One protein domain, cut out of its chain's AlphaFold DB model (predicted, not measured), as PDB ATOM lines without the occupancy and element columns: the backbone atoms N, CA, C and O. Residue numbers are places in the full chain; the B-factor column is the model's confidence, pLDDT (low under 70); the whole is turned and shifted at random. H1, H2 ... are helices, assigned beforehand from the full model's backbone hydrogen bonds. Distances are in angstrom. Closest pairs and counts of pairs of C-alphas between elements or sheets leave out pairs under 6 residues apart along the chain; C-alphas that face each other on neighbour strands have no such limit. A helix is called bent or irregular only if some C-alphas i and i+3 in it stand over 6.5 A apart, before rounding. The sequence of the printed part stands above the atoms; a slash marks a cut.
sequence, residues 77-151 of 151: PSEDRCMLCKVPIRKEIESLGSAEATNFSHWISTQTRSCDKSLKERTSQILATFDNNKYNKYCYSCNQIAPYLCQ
ATOM      1  N   PRO A  77     -26.365  13.896 -20.176       61.56
ATOM      2  CA  PRO A  77     -25.769  14.428 -18.971       61.56
ATOM      3  C   PRO A  77     -24.298  14.025 -18.956       61.56
ATOM      4  O   PRO A  77     -23.941  12.861 -19.127       61.56
ATOM      5  N   SER A  78     -23.431  15.012 -18.775       67.81
ATOM      6  CA  SER A  78     -22.015  14.763 -18.565       67.81
ATOM      7  C   SER A  78     -21.812  13.870 -17.343       67.81
ATOM      8  O   SER A  78     -22.493  14.015 -16.322       67.81
ATOM      9  N   GLU A  79     -20.802  13.009 -17.400       71.94
ATOM     10  CA  GLU A  79     -20.315  12.324 -16.200       71.94
ATOM     11  C   GLU A  79     -19.648  13.315 -15.232       71.94
ATOM     12  O   GLU A  79     -19.717  13.143 -14.011       71.94
ATOM     13  N   ASP A  80     -19.087  14.406 -15.764       80.69
ATOM     14  CA  ASP A  80     -18.464  15.463 -14.976       80.69
ATOM     15  C   ASP A  80     -19.491  16.219 -14.133       80.69
ATOM     16  O   ASP A  80     -20.536  16.667 -14.617       80.69
ATOM     17  N   ARG A  81     -19.176  16.387 -12.845       85.81
ATOM     18  CA  ARG A  81     -20.011  17.082 -11.859       85.81
ATOM     19  C   ARG A  81     -19.247  18.224 -11.216       85.81
ATOM     20  O   ARG A  81     -18.076  18.092 -10.874       85.81
ATOM     21  N   CYS A  82     -19.954  19.322 -10.965       86.88
ATOM     22  CA  CYS A  82     -19.420  20.475 -10.254       86.88
ATOM     23  C   CYS A  82     -18.905  20.056  -8.874       86.88
ATOM     24  O   CYS A  82     -19.652  19.475  -8.089       86.88
ATOM     25  N   MET A  83     -17.660  20.394  -8.532       88.12
ATOM     26  CA  MET A  83     -17.099  20.041  -7.223       88.12
ATOM     27  C   MET A  83     -17.871  20.653  -6.046       88.12
ATOM     28  O   MET A  83     -17.923  20.017  -4.991       88.12
ATOM     29  N   LEU A  84     -18.502  21.816  -6.246       89.06
ATOM     30  CA  LEU A  84     -19.235  22.553  -5.214       89.06
ATOM     31  C   LEU A  84     -20.691  22.077  -5.078       89.06
ATOM     32  O   LEU A  84     -21.066  21.533  -4.047       89.06
ATOM     33  N   CYS A  85     -21.512  22.234  -6.122       90.38
ATOM     34  CA  CYS A  85     -22.949  21.929  -6.062       90.38
ATOM     35  C   CYS A  85     -23.334  20.534  -6.581       90.38
ATOM     36  O   CYS A  85     -24.511  20.185  -6.567       90.38
ATOM     37  N   LYS A  86     -22.370  19.745  -7.081       88.25
ATOM     38  CA  LYS A  86     -22.556  18.386  -7.639       88.25
ATOM     39  C   LYS A  86     -23.501  18.274  -8.851       88.25
ATOM     40  O   LYS A  86     -23.761  17.160  -9.319       88.25
ATOM     41  N   VAL A  87     -23.969  19.404  -9.388       85.62
ATOM     42  CA  VAL A  87     -24.750  19.476 -10.633       85.62
ATOM     43  C   VAL A  87     -23.870  19.038 -11.816       85.62
ATOM     44  O   VAL A  87     -22.691  19.410 -11.837       85.62
ATOM     45  N   PRO A  88     -24.402  18.266 -12.785       82.62
ATOM     46  CA  PRO A  88     -23.676  17.902 -14.004       82.62
ATOM     47  C   PRO A  88     -23.137  19.134 -14.754       82.62
ATOM     48  O   PRO A  88     -23.853  20.125 -14.927       82.62
ATOM     49  N   ILE A  89     -21.873  19.093 -15.179       80.06
ATOM     50  CA  ILE A  89     -21.218  20.147 -15.965       80.06
ATOM     51  C   ILE A  89     -21.344  19.811 -17.444       80.06
ATOM     52  O   ILE A  89     -20.688  18.896 -17.917       80.06
ATOM     53  N   ARG A  90     -22.120  20.590 -18.198       68.12
ATOM     54  CA  ARG A  90     -22.336  20.365 -19.635       68.12
ATOM     55  C   ARG A  90     -21.029  20.013 -20.371       68.12
ATOM     56  O   ARG A  90     -20.113  20.831 -20.405       68.12
ATOM     57  N   LYS A  91     -20.978  18.809 -20.957       62.91
ATOM     58  CA  LYS A  91     -19.850  18.353 -21.776       62.91
ATOM     59  C   LYS A  91     -19.760  19.233 -23.019       62.91
ATOM     60  O   LYS A  91     -20.792  19.625 -23.569       62.91
ATOM     61  N   GLU A  92     -18.537  19.565 -23.416       57.25
ATOM     62  CA  GLU A  92     -18.263  20.383 -24.593       57.25
ATOM     63  C   GLU A  92     -18.960  19.776 -25.814       57.25
ATOM     64  O   GLU A  92     -18.636  18.677 -26.261       57.25
ATOM     65  N   ILE A  93     -19.955  20.490 -26.334       57.16
ATOM     66  CA  ILE A  93     -20.339  20.326 -27.730       57.16
ATOM     67  C   ILE A  93     -19.198  20.976 -28.515       57.16
ATOM     68  O   ILE A  93     -18.689  22.011 -28.094       57.16
ATOM     69  N   GLU A  94     -18.827  20.423 -29.669       56.09
ATOM     70  CA  GLU A  94     -17.839  21.016 -30.591       56.09
ATOM     71  C   GLU A  94     -18.153  22.481 -30.985       56.09
ATOM     72  O   GLU A  94     -17.327  23.154 -31.598       56.09
ATOM     73  N   SER A  95     -19.334  23.003 -30.625       58.88
ATOM     74  CA  SER A  95     -19.724  24.401 -30.782       58.88
ATOM     75  C   SER A  95     -19.713  25.169 -29.456       58.88
ATOM     76  O   SER A  95     -20.306  24.752 -28.457       58.88
ATOM     77  N   LEU A  96     -19.080  26.347 -29.493       60.56
ATOM     78  CA  LEU A  96     -19.068  27.340 -28.416       60.56
ATOM     79  C   LEU A  96     -20.497  27.603 -27.918       60.56
ATOM     80  O   LEU A  96     -21.361  28.076 -28.662       60.56
ATOM     81  N   GLY A  97     -20.751  27.319 -26.642       71.31
ATOM     82  CA  GLY A  97     -22.031  27.643 -26.016       71.31
ATOM     83  C   GLY A  97     -22.219  29.155 -25.851       71.31
ATOM     84  O   GLY A  97     -21.254  29.909 -25.775       71.31
ATOM     85  N   SER A  98     -23.460  29.627 -25.699       76.75
ATOM     86  CA  SER A  98     -23.747  31.055 -25.451       76.75
ATOM     87  C   SER A  98     -23.021  31.613 -24.219       76.75
ATOM     88  O   SER A  98     -22.531  32.743 -24.239       76.75
ATOM     89  N   ALA A  99     -22.906  30.810 -23.159       76.00
ATOM     90  CA  ALA A  99     -22.153  31.162 -21.958       76.00
ATOM     91  C   ALA A  99     -20.646  31.284 -22.235       76.00
ATOM     92  O   ALA A  99     -20.004  32.203 -21.737       76.00
ATOM     93  N   GLU A 100     -20.097  30.396 -23.062       76.19
ATOM     94  CA  GLU A 100     -18.687  30.408 -23.452       76.19
ATOM     95  C   GLU A 100     -18.375  31.600 -24.358       76.19
ATOM     96  O   GLU A 100     -17.434  32.337 -24.088       76.19
ATOM     97  N   ALA A 101     -19.234  31.879 -25.344       82.44
ATOM     98  CA  ALA A 101     -19.140  33.062 -26.194       82.44
ATOM     99  C   ALA A 101     -19.210  34.365 -25.381       82.44
ATOM    100  O   ALA A 101     -18.464  35.310 -25.645       82.44
ATOM    101  N   THR A 102     -20.069  34.408 -24.361       83.81
ATOM    102  CA  THR A 102     -20.167  35.555 -23.447       83.81
ATOM    103  C   THR A 102     -18.902  35.688 -22.602       83.81
ATOM    104  O   THR A 102     -18.377  36.790 -22.466       83.81
ATOM    105  N   ASN A 103     -18.379  34.577 -22.073       79.69
ATOM    106  CA  ASN A 103     -17.153  34.569 -21.275       79.69
ATOM    107  C   ASN A 103     -15.938  35.002 -22.108       79.69
ATOM    108  O   ASN A 103     -15.156  35.837 -21.672       79.69
ATOM    109  N   PHE A 104     -15.830  34.507 -23.341       81.25
ATOM    110  CA  PHE A 104     -14.820  34.924 -24.309       81.25
ATOM    111  C   PHE A 104     -14.922  36.416 -24.635       81.25
ATOM    112  O   PHE A 104     -13.927  37.136 -24.569       81.25
ATOM    113  N   SER A 105     -16.134  36.902 -24.923       86.19
ATOM    114  CA  SER A 105     -16.377  38.324 -25.201       86.19
ATOM    115  C   SER A 105     -15.987  39.202 -24.014       86.19
ATOM    116  O   SER A 105     -15.346  40.236 -24.196       86.19
ATOM    117  N   HIS A 106     -16.333  38.779 -22.797       84.38
ATOM    118  CA  HIS A 106     -15.950  39.475 -21.577       84.38
ATOM    119  C   HIS A 106     -14.428  39.478 -21.399       84.38
ATOM    120  O   HIS A 106     -13.838  40.541 -21.222       84.38
ATOM    121  N   TRP A 107     -13.788  38.313 -21.509       81.94
ATOM    122  CA  TRP A 107     -12.343  38.145 -21.373       81.94
ATOM    123  C   TRP A 107     -11.575  39.058 -22.341       81.94
ATOM    124  O   TRP A 107     -10.807  39.904 -21.883       81.94
ATOM    125  N   ILE A 108     -11.893  39.016 -23.644       83.19
ATOM    126  CA  ILE A 108     -11.284  39.905 -24.649       83.19
ATOM    127  C   ILE A 108     -11.512  41.377 -24.305       83.19
ATOM    128  O   ILE A 108     -10.597  42.189 -24.453       83.19
ATOM    129  N   SER A 109     -12.714  41.738 -23.852       84.75
ATOM    130  CA  SER A 109     -13.035  43.129 -23.508       84.75
ATOM    131  C   SER A 109     -12.219  43.643 -22.321       84.75
ATOM    132  O   SER A 109     -11.988  44.845 -22.216       84.75
ATOM    133  N   THR A 110     -11.764  42.744 -21.446       82.38
ATOM    134  CA  THR A 110     -10.919  43.075 -20.291       82.38
ATOM    135  C   THR A 110      -9.416  43.064 -20.586       82.38
ATOM    136  O   THR A 110      -8.644  43.565 -19.769       82.38
ATOM    137  N   GLN A 111      -8.967  42.544 -21.737       76.62
ATOM    138  CA  GLN A 111      -7.553  42.599 -22.112       76.62
ATOM    139  C   GLN A 111      -7.133  44.013 -22.537       76.62
ATOM    140  O   GLN A 111      -7.763  44.659 -23.378       76.62
ATOM    141  N   THR A 112      -5.989  44.473 -22.031       65.19
ATOM    142  CA  THR A 112      -5.325  45.679 -22.531       65.19
ATOM    143  C   THR A 112      -4.711  45.422 -23.911       65.19
ATOM    144  O   THR A 112      -4.089  44.390 -24.171       65.19
ATOM    145  N   ARG A 113      -4.887  46.370 -24.839       65.75
ATOM    146  CA  ARG A 113      -4.335  46.273 -26.198       65.75
ATOM    147  C   ARG A 113      -2.824  46.511 -26.163       65.75
ATOM    148  O   ARG A 113      -2.389  47.650 -26.043       65.75
ATOM    149  N   SER A 114      -2.015  45.470 -26.333       61.62
ATOM    150  CA  SER A 114      -0.578  45.626 -26.603       61.62
ATOM    151  C   SER A 114      -0.360  45.939 -28.089       61.62
ATOM    152  O   SER A 114      -0.655  45.093 -28.938       61.62
ATOM    153  N   CYS A 115       0.141  47.137 -28.416       60.00
ATOM    154  CA  CYS A 115       0.235  47.678 -29.785       60.00
ATOM    155  C   CYS A 115       1.311  47.015 -30.680       60.00
ATOM    156  O   CYS A 115       1.293  47.206 -31.893       60.00
ATOM    157  N   ASP A 116       2.102  46.079 -30.149       65.25
ATOM    158  CA  ASP A 116       3.365  45.663 -30.786       65.25
ATOM    159  C   ASP A 116       3.356  44.352 -31.605       65.25
ATOM    160  O   ASP A 116       4.419  43.868 -31.980       65.25
ATOM    161  N   LYS A 117       2.202  43.732 -31.903       67.31
ATOM    162  CA  LYS A 117       2.140  42.422 -32.600       67.31
ATOM    163  C   LYS A 117       1.217  42.409 -33.817       67.31
ATOM    164  O   LYS A 117       0.234  43.148 -33.869       67.31
ATOM    165  N   SER A 118       1.491  41.518 -34.771       77.94
ATOM    166  CA  SER A 118       0.616  41.274 -35.925       77.94
ATOM    167  C   SER A 118      -0.766  40.780 -35.482       77.94
ATOM    168  O   SER A 118      -0.891  40.012 -34.528       77.94
ATOM    169  N   LEU A 119      -1.827  41.190 -36.188       73.25
ATOM    170  CA  LEU A 119      -3.213  40.836 -35.852       73.25
ATOM    171  C   LEU A 119      -3.431  39.316 -35.795       73.25
ATOM    172  O   LEU A 119      -4.092  38.837 -34.880       73.25
ATOM    173  N   LYS A 120      -2.813  38.553 -36.705       78.31
ATOM    174  CA  LYS A 120      -2.922  37.084 -36.734       78.31
ATOM    175  C   LYS A 120      -2.245  36.416 -35.533       78.31
ATOM    176  O   LYS A 120      -2.810  35.492 -34.958       78.31
ATOM    177  N   GLU A 121      -1.073  36.909 -35.136       77.00
ATOM    178  CA  GLU A 121      -0.321  36.400 -33.977       77.00
ATOM    179  C   GLU A 121      -1.023  36.727 -32.658       77.00
ATOM    180  O   GLU A 121      -1.008  35.935 -31.720       77.00
ATOM    181  N   ARG A 122      -1.689  37.884 -32.590       72.81
ATOM    182  CA  ARG A 122      -2.524  38.250 -31.442       72.81
ATOM    183  C   ARG A 122      -3.706  37.305 -31.293       72.81
ATOM    184  O   ARG A 122      -3.951  36.830 -30.190       72.81
ATOM    185  N   THR A 123      -4.430  37.035 -32.379       76.75
ATOM    186  CA  THR A 123      -5.622  36.179 -32.344       76.75
ATOM    187  C   THR A 123      -5.283  34.754 -31.918       76.75
ATOM    188  O   THR A 123      -5.972  34.207 -31.062       76.75
ATOM    189  N   SER A 124      -4.205  34.165 -32.446       78.31
ATOM    190  CA  SER A 124      -3.787  32.813 -32.056       78.31
ATOM    191  C   SER A 124      -3.334  32.740 -30.594       78.31
ATOM    192  O   SER A 124      -3.704  31.808 -29.885       78.31
ATOM    193  N   GLN A 125      -2.600  33.747 -30.112       78.12
ATOM    194  CA  GLN A 125      -2.160  33.811 -28.719       78.12
ATOM    195  C   GLN A 125      -3.336  33.998 -27.746       78.12
ATOM    196  O   GLN A 125      -3.370  33.380 -26.683       78.12
ATOM    197  N   ILE A 126      -4.328  34.804 -28.130       76.31
ATOM    198  CA  ILE A 126      -5.578  35.004 -27.389       76.31
ATOM    199  C   ILE A 126      -6.353  33.689 -27.251       76.31
ATOM    200  O   ILE A 126      -6.698  33.308 -26.134       76.31
ATOM    201  N   LEU A 127      -6.577  32.983 -28.361       77.56
ATOM    202  CA  LEU A 127      -7.317  31.718 -28.366       77.56
ATOM    203  C   LEU A 127      -6.629  30.664 -27.487       77.56
ATOM    204  O   LEU A 127      -7.264  30.097 -26.603       77.56
ATOM    205  N   ALA A 128      -5.308  30.506 -27.623       75.38
ATOM    206  CA  ALA A 128      -4.540  29.569 -26.803       75.38
ATOM    207  C   ALA A 128      -4.584  29.900 -25.296       75.38
ATOM    208  O   ALA A 128      -4.547  29.007 -24.452       75.38
ATOM    209  N   THR A 129      -4.659  31.183 -24.927       73.50
ATOM    210  CA  THR A 129      -4.742  31.596 -23.514       73.50
ATOM    211  C   THR A 129      -6.136  31.352 -22.933       73.50
ATOM    212  O   THR A 129      -6.273  31.012 -21.755       73.50
ATOM    213  N   PHE A 130      -7.177  31.509 -23.754       73.06
ATOM    214  CA  PHE A 130      -8.554  31.242 -23.355       73.06
ATOM    215  C   PHE A 130      -8.804  29.741 -23.146       73.06
ATOM    216  O   PHE A 130      -9.338  29.364 -22.104       73.06
ATOM    217  N   ASP A 131      -8.323  28.887 -24.054       68.44
ATOM    218  CA  ASP A 131      -8.483  27.428 -23.957       68.44
ATOM    219  C   ASP A 131      -7.835  26.840 -22.690       68.44
ATOM    220  O   ASP A 131      -8.373  25.923 -22.071       68.44
ATOM    221  N   ASN A 132      -6.722  27.411 -22.221       62.28
ATOM    222  CA  ASN A 132      -6.081  26.975 -20.974       62.28
ATOM    223  C   ASN A 132      -6.914  27.278 -19.710       62.28
ATOM    224  O   ASN A 132      -6.777  26.582 -18.707       62.28
ATOM    225  N   ASN A 133      -7.809  28.272 -19.752       61.34
ATOM    226  CA  ASN A 133      -8.733  28.590 -18.653       61.34
ATOM    227  C   ASN A 133     -10.036  27.769 -18.696       61.34
ATOM    228  O   ASN A 133     -10.908  27.945 -17.841       61.34
ATOM    229  N   LYS A 134     -10.192  26.883 -19.687       60.72
ATOM    230  CA  LYS A 134     -11.435  26.151 -19.953       60.72
ATOM    231  C   LYS A 134     -11.699  25.010 -18.964       60.72
ATOM    232  O   LYS A 134     -12.857  24.695 -18.692       60.72
ATOM    233  N   TYR A 135     -10.653  24.439 -18.358       59.03
ATOM    234  CA  TYR A 135     -10.756  23.317 -17.412       59.03
ATOM    235  C   TYR A 135     -11.235  23.755 -16.030       59.03
ATOM    236  O   TYR A 135     -10.494  23.744 -15.044       59.03
ATOM    237  N   ASN A 136     -12.502  24.143 -15.945       65.19
ATOM    238  CA  ASN A 136     -13.101  24.557 -14.694       65.19
ATOM    239  C   ASN A 136     -13.871  23.398 -14.051       65.19
ATOM    240  O   ASN A 136     -14.845  22.894 -14.604       65.19
ATOM    241  N   LYS A 137     -13.463  22.986 -12.844       78.12
ATOM    242  CA  LYS A 137     -14.130  21.915 -12.071       78.12
ATOM    243  C   LYS A 137     -15.477  22.355 -11.469       78.12
ATOM    244  O   LYS A 137     -16.120  21.599 -10.733       78.12
ATOM    245  N   TYR A 138     -15.892  23.589 -11.743       84.12
ATOM    246  CA  TYR A 138     -17.114  24.209 -11.251       84.12
ATOM    247  C   TYR A 138     -18.088  24.471 -12.403       84.12
ATOM    248  O   TYR A 138     -17.683  24.810 -13.512       84.12
ATOM    249  N   CYS A 139     -19.394  24.375 -12.140       84.56
ATOM    250  CA  CYS A 139     -20.390  24.876 -13.086       84.56
ATOM    251  C   CYS A 139     -20.323  26.410 -13.183       84.56
ATOM    252  O   CYS A 139     -19.792  27.069 -12.285       84.56
ATOM    253  N   TYR A 140     -20.922  26.984 -14.236       81.31
ATOM    254  CA  TYR A 140     -20.916  28.433 -14.487       81.31
ATOM    255  C   TYR A 140     -21.263  29.260 -13.238       81.31
ATOM    256  O   TYR A 140     -20.513  30.157 -12.868       81.31
ATOM    257  N   SER A 141     -22.350  28.916 -12.541       86.38
ATOM    258  CA  SER A 141     -22.790  29.635 -11.338       86.38
ATOM    259  C   SER A 141     -21.808  29.499 -10.175       86.38
ATOM    260  O   SER A 141     -21.497  30.489  -9.520       86.38
ATOM    261  N   CYS A 142     -21.297  28.291  -9.922       88.88
ATOM    262  CA  CYS A 142     -20.345  28.055  -8.839       88.88
ATOM    263  C   CYS A 142     -19.002  28.742  -9.095       88.88
ATOM    264  O   CYS A 142     -18.390  29.222  -8.150       88.88
ATOM    265  N   ASN A 143     -18.571  28.852 -10.353       84.88
ATOM    266  CA  ASN A 143     -17.355  29.576 -10.703       84.88
ATOM    267  C   ASN A 143     -17.442  31.075 -10.370       84.88
ATOM    268  O   ASN A 143     -16.462  31.659  -9.932       84.88
ATOM    269  N   GLN A 144     -18.618  31.692 -10.531       85.44
ATOM    270  CA  GLN A 144     -18.813  33.113 -10.213       85.44
ATOM    271  C   GLN A 144     -18.722  33.400  -8.709       85.44
ATOM    272  O   GLN A 144     -18.317  34.488  -8.311       85.44
ATOM    273  N   ILE A 145     -19.091  32.429  -7.869       89.06
ATOM    274  CA  ILE A 145     -19.059  32.581  -6.409       89.06
ATOM    275  C   ILE A 145     -17.798  32.000  -5.765       89.06
ATOM    276  O   ILE A 145     -17.476  32.378  -4.646       89.06
ATOM    277  N   ALA A 146     -17.070  31.115  -6.456       85.00
ATOM    278  CA  ALA A 146     -15.856  30.476  -5.949       85.00
ATOM    279  C   ALA A 146     -14.826  31.460  -5.355       85.00
ATOM    280  O   ALA A 146     -14.300  31.148  -4.286       85.00
ATOM    281  N   PRO A 147     -14.583  32.655  -5.939       84.25
ATOM    282  CA  PRO A 147     -13.672  33.642  -5.354       84.25
ATOM    283  C   PRO A 147     -14.066  34.128  -3.952       84.25
ATOM    284  O   PRO A 147     -13.204  34.570  -3.202       84.25
ATOM    285  N   TYR A 148     -15.346  34.042  -3.585       85.94
ATOM    286  CA  TYR A 148     -15.878  34.529  -2.308       85.94
ATOM    287  C   TYR A 148     -16.011  33.429  -1.244       85.94
ATOM    288  O   TYR A 148     -16.398  33.720  -0.120       85.94
ATOM    289  N   LEU A 149     -15.723  32.167  -1.586       77.00
ATOM    290  CA  LEU A 149     -15.858  31.025  -0.670       77.00
ATOM    291  C   LEU A 149     -14.576  30.718   0.120       77.00
ATOM    292  O   LEU A 149     -14.639  29.977   1.095       77.00
ATOM    293  N   CYS A 150     -13.430  31.271  -0.288       61.56
ATOM    294  CA  CYS A 150     -12.143  31.142   0.405       61.56
ATOM    295  C   CYS A 150     -11.798  32.422   1.193       61.56
ATOM    296  O   CYS A 150     -10.747  33.020   0.956       61.56
ATOM    297  N   GLN A 151     -12.692  32.851   2.088       52.03
ATOM    298  CA  GLN A 151     -12.416  33.864   3.116       52.03
ATOM    299  C   GLN A 151     -12.444  33.234   4.504       52.03
ATOM    300  O   GLN A 151     -13.348  32.404   4.746       52.03
TER     301      GLN A 151
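This is residues 77 to 151 of the 151 residues of an uncharacterized protein of Photinus pyralis (UniProt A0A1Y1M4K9). Three helices are strung out in a loose, flat, open arrangement in which no helix touches another. At one end, H1 and H2 spread apart from a single close approach, with the loop of residues 111 to 118 joining them at the far end, where residues 115 to 121 stick out; at the other end, short H3 sits beside a looped first stretch, residues 77 to 89, that folds back on itself. The printed part has 75 residues with three named helices, in the order H1, H2, H3, and no named strand; the class is all helix, though under half of the residues, 36 of the 75, are in named elements. The whole is loose, with a radius of gyration of the C-alphas of 14.9 A, and spans 44 by 35 by 17 A.

The printed part begins with residues 77 to 97, which hold no named element; C-alpha 77 is at (-25.769, 14.428, -18.971). H1 is residues 98 to 110, 18.3 A from first to last C-alpha, and begins with C-alpha 98 at (-23.747, 31.055, -25.451). H2, the longest helix, is residues 119 to 132, 20.5 A long. H3 is residues 140 to 148, 14.5 A long, and ends with C-alpha 148 at (-15.878, 34.529, -2.308). H3 is irregular: C-alphas 144 and 147 are 7.1 A apart.

H1 and H2 are close but not clearly touching, with 1 pair of C-alphas within 8 A, those of Phe 104 and Phe 130 at 7.3 A. Their lines stand at a steep tilt of 58 degrees, and they run opposite ways. Their centres are 13.5 A apart. H1 and H3 are only just apart, with their closest C-alphas at 8.0 A. H2 and H3 are apart. Each O i to N i+4 pair of H1 is within hydrogen-bond range, against 9 of 10 in H2 and 2 of 5 in H3, where 4 of 6 O i to N i+3 pairs are within range.

The two C-alphas farthest apart, those of Pro 77 and Asp 116, are 44.3 A from each other. The C-alphas of Pro 77 and Gln 151, the chain's last residue, are 32.3 A apart. The printed part has no cut. The links H1 to H2, 8 residues, and H2 to H3, 7 residues, are both short. The C-alphas of residues 77 to 97 lie 11 to 20 A from the mean of the C-alphas. Residues 115 to 121, of which 119 to 121 belong to H2, stand free. The mean pLDDT of the printed part of this predicted model is 75.3, and 23 printed residues are under 70: residues 77 to 78, 90 to 96, 112 to 117, 131 to 136 and 150 to 151.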